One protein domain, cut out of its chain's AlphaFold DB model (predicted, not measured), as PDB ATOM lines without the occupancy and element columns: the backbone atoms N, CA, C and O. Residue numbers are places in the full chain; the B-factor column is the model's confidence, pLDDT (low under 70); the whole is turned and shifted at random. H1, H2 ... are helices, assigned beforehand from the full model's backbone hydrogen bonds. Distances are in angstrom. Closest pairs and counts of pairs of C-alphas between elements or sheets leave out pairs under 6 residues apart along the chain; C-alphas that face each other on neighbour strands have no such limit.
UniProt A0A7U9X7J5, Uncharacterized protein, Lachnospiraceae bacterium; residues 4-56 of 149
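This is residues 4 to 56 of the 149 residues of an uncharacterized protein of Lachnospiraceae bacterium (UniProt A0A7U9X7J5). Four short helices follow one another in a nearly closed circuit: H1 stands at one end, H2 makes a corner with it and runs along one long side, H3 lies at the far end, and H4 makes a second corner and comes back along the other long side toward H1. The contacts round this circuit are few, and the link from H2 to H3 carries the chain round the far end. The printed part has 53 residues with four named helices, in the order H1, H2, H3, H4, and no named strand; the class is all helix. The whole is only just compact, close to loose, with a radius of gyration of the C-alphas of 11.7 A, and the C-alphas span 30 by 22 by 14 A.

H1, residues 4 to 13, and H2, residues 16 to 26, touch only at the corner by their tight link; their closest C-alphas, those of Ile 10 and Ile 16, are 5.4 A apart. Their lines are about perpendicular, at 82 degrees. H3, residues 34 to 40, is apart from both H1 and H2. H3 and H4, residues 43 to 52, touch only at the corner by their link, and their closest C-alphas, those of Tyr 40 and Ala 46, are 5.2 A apart. They run the same way at a steep tilt of 60 degrees. H2 and H4 only just touch, with 3 pairs of C-alphas within 8 A; the closest C-alphas, those of Leu 23 and Met 47, are 7.3 A apart. These two run opposite ways at a steep tilt of 58 degrees. H1 and H4 are close but not clearly touching, with the C-alphas of Leu 6 and Met 51 closest at 7.7 A. In H1, H2, H3 and H4, every O i to N i+4 pair is within hydrogen-bond range.

H1 begins at C-alpha 4 at (183.552, 178.208, 189.852) and measures 14.4 A from first to last C-alpha. H2, the longest helix by residues with 11, measures 15.5 A. H3 begins at C-alpha 34 at (212.740, 176.699, 182.553) and measures 10.1 A. H4 measures 14.4 A and ends at C-alpha 52 at (195.404, 177.297, 193.079).

The two C-alphas farthest apart are those of Glu 4 and Gln 31, at 32.0 A, while those of Glu 4 and Thr 56, the first and last printed, are 11.6 A apart. The printed part has no cut. The links from H1 to H2 and from H3 to H4 are tight, with 2 residues each; the link from H2 to H3 is short, with 7. The mean pLDDT of the printed part is 76.0, and residues 26 to 32 and 53 to 56 are under 70.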
ATOM      1  N   GLU A   4     184.463 178.378 190.986       72.50
ATOM      2  CA  GLU A   4     183.552 178.208 189.852       72.50
ATOM      3  C   GLU A   4     184.303 177.900 188.558       72.50
ATOM      4  O   GLU A   4     183.960 176.943 187.871       72.50
ATOM      5  N   THR A   5     185.389 178.621 188.274       73.19
ATOM      6  CA  THR A   5     186.222 178.364 187.096       73.19
ATOM      7  C   THR A   5     186.878 176.983 187.179       73.19
ATOM      8  O   THR A   5     186.883 176.261 186.191       73.19
ATOM      9  N   LEU A   6     187.346 176.546 188.357       75.31
ATOM     10  CA  LEU A   6     187.871 175.182 188.524       75.31
ATOM     11  C   LEU A   6     186.793 174.119 188.280       75.31
ATOM     12  O   LEU A   6     187.062 173.130 187.609       75.31
ATOM     13  N   LYS A   7     185.569 174.321 188.785       80.75
ATOM     14  CA  LYS A   7     184.449 173.405 188.513       80.75
ATOM     15  C   LYS A   7     184.127 173.323 187.022       80.75
ATOM     16  O   LYS A   7     183.910 172.225 186.529       80.75
ATOM     17  N   GLN A   8     184.144 174.451 186.310       81.19
ATOM     18  CA  GLN A   8     183.939 174.483 184.859       81.19
ATOM     19  C   GLN A   8     185.033 173.711 184.111       81.19
ATOM     20  O   GLN A   8     184.719 172.924 183.225       81.19
ATOM     21  N   GLN A   9     186.301 173.870 184.506       79.94
ATOM     22  CA  GLN A   9     187.412 173.106 183.924       79.94
ATOM     23  C   GLN A   9     187.279 171.604 184.227       79.94
ATOM     24  O   GLN A   9     187.383 170.781 183.324       79.94
ATOM     25  N   ILE A  10     186.956 171.222 185.468       82.88
ATOM     26  CA  ILE A  10     186.713 169.813 185.831       82.88
ATOM     27  C   ILE A  10     185.547 169.233 185.019       82.88
ATOM     28  O   ILE A  10     185.633 168.100 184.560       82.88
ATOM     29  N   GLN A  11     184.477 170.001 184.799       84.38
ATOM     30  CA  GLN A  11     183.343 169.569 183.983       84.38
ATOM     31  C   GLN A  11     183.717 169.414 182.501       84.38
ATOM     32  O   GLN A  11     183.272 168.465 181.864       84.38
ATOM     33  N   GLN A  12     184.557 170.305 181.966       85.94
ATOM     34  CA  GLN A  12     185.049 170.246 180.588       85.94
ATOM     35  C   GLN A  12     185.954 169.031 180.342       85.94
ATOM     36  O   GLN A  12     185.808 168.352 179.329       85.94
ATOM     37  N   TYR A  13     186.886 168.751 181.256       82.12
ATOM     38  CA  TYR A  13     187.869 167.670 181.103       82.12
ATOM     39  C   TYR A  13     187.419 166.343 181.735       82.12
ATOM     40  O   TYR A  13     188.057 165.310 181.544       82.12
ATOM     41  N   GLY A  14     186.300 166.344 182.460       82.75
ATOM     42  CA  GLY A  14     185.664 165.174 183.068       82.75
ATOM     43  C   GLY A  14     186.197 164.796 184.453       82.75
ATOM     44  O   GLY A  14     185.463 164.194 185.235       82.75
ATOM     45  N   SER A  15     187.438 165.151 184.790       86.62
ATOM     46  CA  SER A  15     187.985 164.999 186.142       86.62
ATOM     47  C   SER A  15     189.128 165.982 186.400       86.62
ATOM     48  O   SER A  15     189.632 166.639 185.483       86.62
ATOM     49  N   ILE A  16     189.548 166.089 187.662       80.62
ATOM     50  CA  ILE A  16     190.693 166.921 188.043       80.62
ATOM     51  C   ILE A  16     192.018 166.333 187.532       80.62
ATOM     52  O   ILE A  16     192.912 167.088 187.160       80.62
ATOM     53  N   GLU A  17     192.124 165.007 187.444       81.75
ATOM     54  CA  GLU A  17     193.274 164.284 186.891       81.75
ATOM     55  C   GLU A  17     193.423 164.566 185.395       81.75
ATOM     56  O   GLU A  17     194.491 164.984 184.960       81.75
ATOM     57  N   LYS A  18     192.336 164.461 184.618       82.31
ATOM     58  CA  LYS A  18     192.357 164.792 183.183       82.31
ATOM     59  C   LYS A  18     192.687 166.260 182.926       82.31
ATOM     60  O   LYS A  18     193.373 166.589 181.959       82.31
ATOM     61  N   TYR A  19     192.239 167.155 183.804       81.12
ATOM     62  CA  TYR A  19     192.628 168.559 183.733       81.12
ATOM     63  C   TYR A  19     194.120 168.766 184.052       81.12
ATOM     64  O   TYR A  19     194.793 169.536 183.367       81.12
ATOM     65  N   ARG A  20     194.670 168.048 185.043       77.25
ATOM     66  CA  ARG A  20     196.115 168.042 185.328       77.25
ATOM     67  C   ARG A  20     196.925 167.522 184.145       77.25
ATOM     68  O   ARG A  20     197.929 168.138 183.810       77.25
ATOM     69  N   GLU A  21     196.490 166.445 183.498       80.38
ATOM     70  CA  GLU A  21     197.130 165.913 182.288       80.38
ATOM     71  C   GLU A  21     197.131 166.941 181.147       80.38
ATOM     72  O   GLU A  21     198.160 167.148 180.502       80.38
ATOM     73  N   HIS A  22     196.013 167.646 180.942       78.06
ATOM     74  CA  HIS A  22     195.925 168.729 179.962       78.06
ATOM     75  C   HIS A  22     196.867 169.899 180.283       78.06
ATOM     76  O   HIS A  22     197.562 170.397 179.401       78.06
ATOM     77  N   LEU A  23     196.946 170.329 181.546       74.38
ATOM     78  CA  LEU A  23     197.925 171.343 181.944       74.38
ATOM     79  C   LEU A  23     199.351 170.837 181.704       74.38
ATOM     80  O   LEU A  23     200.157 171.556 181.124       74.38
ATOM     81  N   ALA A  24     199.646 169.590 182.084       72.69
ATOM     82  CA  ALA A  24     200.960 168.968 181.944       72.69
ATOM     83  C   ALA A  24     201.447 168.875 180.491       72.69
ATOM     84  O   ALA A  24     202.664 168.934 180.283       72.69
ATOM     85  N   SER A  25     200.539 168.732 179.517       72.38
ATOM     86  CA  SER A  25     200.864 168.732 178.084       72.38
ATOM     87  C   SER A  25     201.136 170.137 177.535       72.38
ATOM     88  O   SER A  25     201.959 170.297 176.640       72.38
ATOM     89  N   GLY A  26     200.553 171.178 178.139       65.12
ATOM     90  CA  GLY A  26     200.950 172.571 177.899       65.12
ATOM     91  C   GLY A  26     202.401 172.866 178.303       65.12
ATOM     92  O   GLY A  26     202.997 173.816 177.800       65.12
ATOM     93  N   PHE A  27     202.995 172.018 179.154       65.69
ATOM     94  CA  PHE A  27     204.388 172.130 179.587       65.69
ATOM     95  C   PHE A  27     205.417 171.395 178.711       65.69
ATOM     96  O   PHE A  27     206.576 171.279 179.100       65.69
ATOM     97  N   SER A  28     205.025 170.877 177.545       65.38
ATOM     98  CA  SER A  28     205.917 170.095 176.673       65.38
ATOM     99  C   SER A  28     206.990 170.919 175.942       65.38
ATOM    100  O   SER A  28     207.878 170.332 175.332       65.38
ATOM    101  N   ASN A  29     206.939 172.257 175.999       66.75
ATOM    102  CA  ASN A  29     207.987 173.135 175.466       66.75
ATOM    103  C   ASN A  29     208.934 173.604 176.586       66.75
ATOM    104  O   ASN A  29     208.765 174.684 177.152       66.75
ATOM    105  N   GLU A  30     209.917 172.769 176.917       62.69
ATOM    106  CA  GLU A  30     210.787 172.924 178.094       62.69
ATOM    107  C   GLU A  30     211.573 174.246 178.130       62.69
ATOM    108  O   GLU A  30     211.767 174.813 179.207       62.69
ATOM    109  N   GLN A  31     211.964 174.791 176.971       62.59
ATOM    110  CA  GLN A  31     212.781 176.008 176.891       62.59
ATOM    111  C   GLN A  31     212.035 177.255 177.397       62.59
ATOM    112  O   GLN A  31     212.636 178.120 178.026       62.59
ATOM    113  N   ALA A  32     210.722 177.339 177.153       62.03
ATOM    114  CA  ALA A  32     209.887 178.470 177.566       62.03
ATOM    115  C   ALA A  32     209.471 178.407 179.049       62.03
ATOM    116  O   ALA A  32     208.867 179.341 179.570       62.03
ATOM    117  N   LEU A  33     209.752 177.288 179.723       72.81
ATOM    118  CA  LEU A  33     209.227 176.969 181.053       72.81
ATOM    119  C   LEU A  33     210.320 176.769 182.095       72.81
ATOM    120  O   LEU A  33     210.007 176.612 183.275       72.81
ATOM    121  N   ALA A  34     211.585 176.821 181.678       78.25
ATOM    122  CA  ALA A  34     212.740 176.699 182.553       78.25
ATOM    123  C   ALA A  34     212.690 177.710 183.710       78.25
ATOM    124  O   ALA A  34     212.843 177.314 184.865       78.25
ATOM    125  N   ASP A  35     212.378 178.978 183.428       74.56
ATOM    126  CA  ASP A  35     212.274 180.018 184.460       74.56
ATOM    127  C   ASP A  35     211.088 179.771 185.397       74.56
ATOM    128  O   ASP A  35     211.221 179.867 186.617       74.56
ATOM    129  N   ILE A  36     209.951 179.322 184.858       79.56
ATOM    130  CA  ILE A  36     208.779 178.961 185.664       79.56
ATOM    131  C   ILE A  36     209.122 177.800 186.608       79.56
ATOM    132  O   ILE A  36     208.863 177.869 187.809       79.56
ATOM    133  N   PHE A  37     209.752 176.738 186.108       85.50
ATOM    134  CA  PHE A  37     210.162 175.615 186.952       85.50
ATOM    135  C   PHE A  37     211.216 176.023 187.974       85.50
ATOM    136  O   PHE A  37     211.151 175.571 189.115       85.50
ATOM    137  N   LYS A  38     212.145 176.908 187.614       85.62
ATOM    138  CA  LYS A  38     213.137 177.464 188.535       85.62
ATOM    139  C   LYS A  38     212.478 178.270 189.657       85.62
ATOM    140  O   LYS A  38     212.903 178.149 190.806       85.62
ATOM    141  N   TRP A  39     211.443 179.062 189.372       85.19
ATOM    142  CA  TRP A  39     210.726 179.839 190.391       85.19
ATOM    143  C   TRP A  39     209.952 178.947 191.352       85.19
ATOM    144  O   TRP A  39     210.069 179.098 192.565       85.19
ATOM    145  N   TYR A  40     209.198 177.990 190.814       84.94
ATOM    146  CA  TYR A  40     208.341 177.124 191.620       84.94
ATOM    147  C   TYR A  40     209.074 175.913 192.211       84.94
ATOM    148  O   TYR A  40     208.532 175.250 193.088       84.94
ATOM    149  N   GLY A  41     210.306 175.623 191.785       84.44
ATOM    150  CA  GLY A  41     211.077 174.464 192.242       84.44
ATOM    151  C   GLY A  41     210.663 173.146 191.578       84.44
ATOM    152  O   GLY A  41     210.774 172.091 192.198       84.44
ATOM    153  N   GLY A  42     210.167 173.207 190.340       86.31
ATOM    154  CA  GLY A  42     209.826 172.051 189.510       86.31
ATOM    155  C   GLY A  42     208.434 172.117 188.876       86.31
ATOM    156  O   GLY A  42     207.592 172.943 189.235       86.31
ATOM    157  N   LYS A  43     208.191 171.207 187.925       83.19
ATOM    158  CA  LYS A  43     206.943 171.120 187.149       83.19
ATOM    159  C   LYS A  43     205.706 170.922 188.027       83.19
ATOM    160  O   LYS A  43     204.713 171.615 187.836       83.19
ATOM    161  N   GLU A  44     205.770 170.014 188.998       83.19
ATOM    162  CA  GLU A  44     204.624 169.700 189.865       83.19
ATOM    163  C   GLU A  44     204.195 170.907 190.707       83.19
ATOM    164  O   GLU A  44     203.018 171.260 190.729       83.19
ATOM    165  N   LYS A  45     205.159 171.612 191.312       84.25
ATOM    166  CA  LYS A  45     204.888 172.817 192.106       84.25
ATOM    167  C   LYS A  45     204.325 173.961 191.263       84.25
ATOM    168  O   LYS A  45     203.405 174.647 191.703       84.25
ATOM    169  N   ALA A  46     204.823 174.135 190.035       82.56
ATOM    170  CA  ALA A  46     204.268 175.111 189.097       82.56
ATOM    171  C   ALA A  46     202.805 174.783 188.739       82.56
ATOM    172  O   ALA A  46     201.946 175.667 188.729       82.56
ATOM    173  N   MET A  47     202.496 173.504 188.500       78.81
ATOM    174  CA  MET A  47     201.132 173.054 188.217       78.81
ATOM    175  C   MET A  47     200.192 173.270 189.408       78.81
ATOM    176  O   MET A  47     199.089 173.793 189.226       78.81
ATOM    177  N   ASP A  48     200.622 172.930 190.622       80.75
ATOM    178  CA  ASP A  48     199.833 173.164 191.834       80.75
ATOM    179  C   ASP A  48     199.544 174.659 192.035       80.75
ATOM    180  O   ASP A  48     198.399 175.035 192.312       80.75
ATOM    181  N   ALA A  49     200.531 175.531 191.811       78.81
ATOM    182  CA  ALA A  49     200.345 176.976 191.906       78.81
ATOM    183  C   ALA A  49     199.287 177.498 190.917       78.81
ATOM    184  O   ALA A  49     198.415 178.277 191.311       78.81
ATOM    185  N   ILE A  50     199.291 177.019 189.669       76.25
ATOM    186  CA  ILE A  50     198.306 177.389 188.633       76.25
ATOM    187  C   ILE A  50     196.899 176.903 188.990       76.25
ATOM    188  O   ILE A  50     195.916 177.644 188.888       76.25
ATOM    189  N   MET A  51     196.771 175.666 189.473       72.75
ATOM    190  CA  MET A  51     195.475 175.148 189.923       72.75
ATOM    191  C   MET A  51     194.904 176.008 191.059       72.75
ATOM    192  O   MET A  51     193.707 176.323 191.112       72.75
ATOM    193  N   GLN A  52     195.778 176.470 191.948       72.12
ATOM    194  CA  GLN A  52     195.404 177.297 193.079       72.12
ATOM    195  C   GLN A  52     195.223 178.790 192.723       72.12
ATOM    196  O   GLN A  52     194.401 179.463 193.355       72.12
ATOM    197  N   SER A  53     195.851 179.315 191.661       66.06
ATOM    198  CA  SER A  53     195.849 180.747 191.298       66.06
ATOM    199  C   SER A  53     194.469 181.244 190.874       66.06
ATOM    200  O   SER A  53     193.954 180.905 189.806       66.06
ATOM    201  N   THR A  54     193.759 181.954 191.751       54.50
ATOM    202  CA  THR A  54     192.443 182.530 191.436       54.50
ATOM    203  C   THR A  54     192.608 183.567 190.338       54.50
ATOM    204  O   THR A  54     193.125 184.632 190.631       54.50
ATOM    205  N   GLY A  55     192.207 183.246 189.102       50.44
ATOM    206  CA  GLY A  55     192.360 184.081 187.900       50.44
ATOM    207  C   GLY A  55     191.561 185.389 187.898       50.44
ATOM    208  O   GLY A  55     191.078 185.813 186.858       50.44
ATOM    209  N   THR A  56     191.374 186.016 189.055       46.78
ATOM    210  CA  THR A  56     190.744 187.320 189.206       46.78
ATOM    211  C   THR A  56     191.810 188.351 189.555       46.78
ATOM    212  O   THR A  56     192.298 188.382 190.682       46.78
TER     213      THR A  56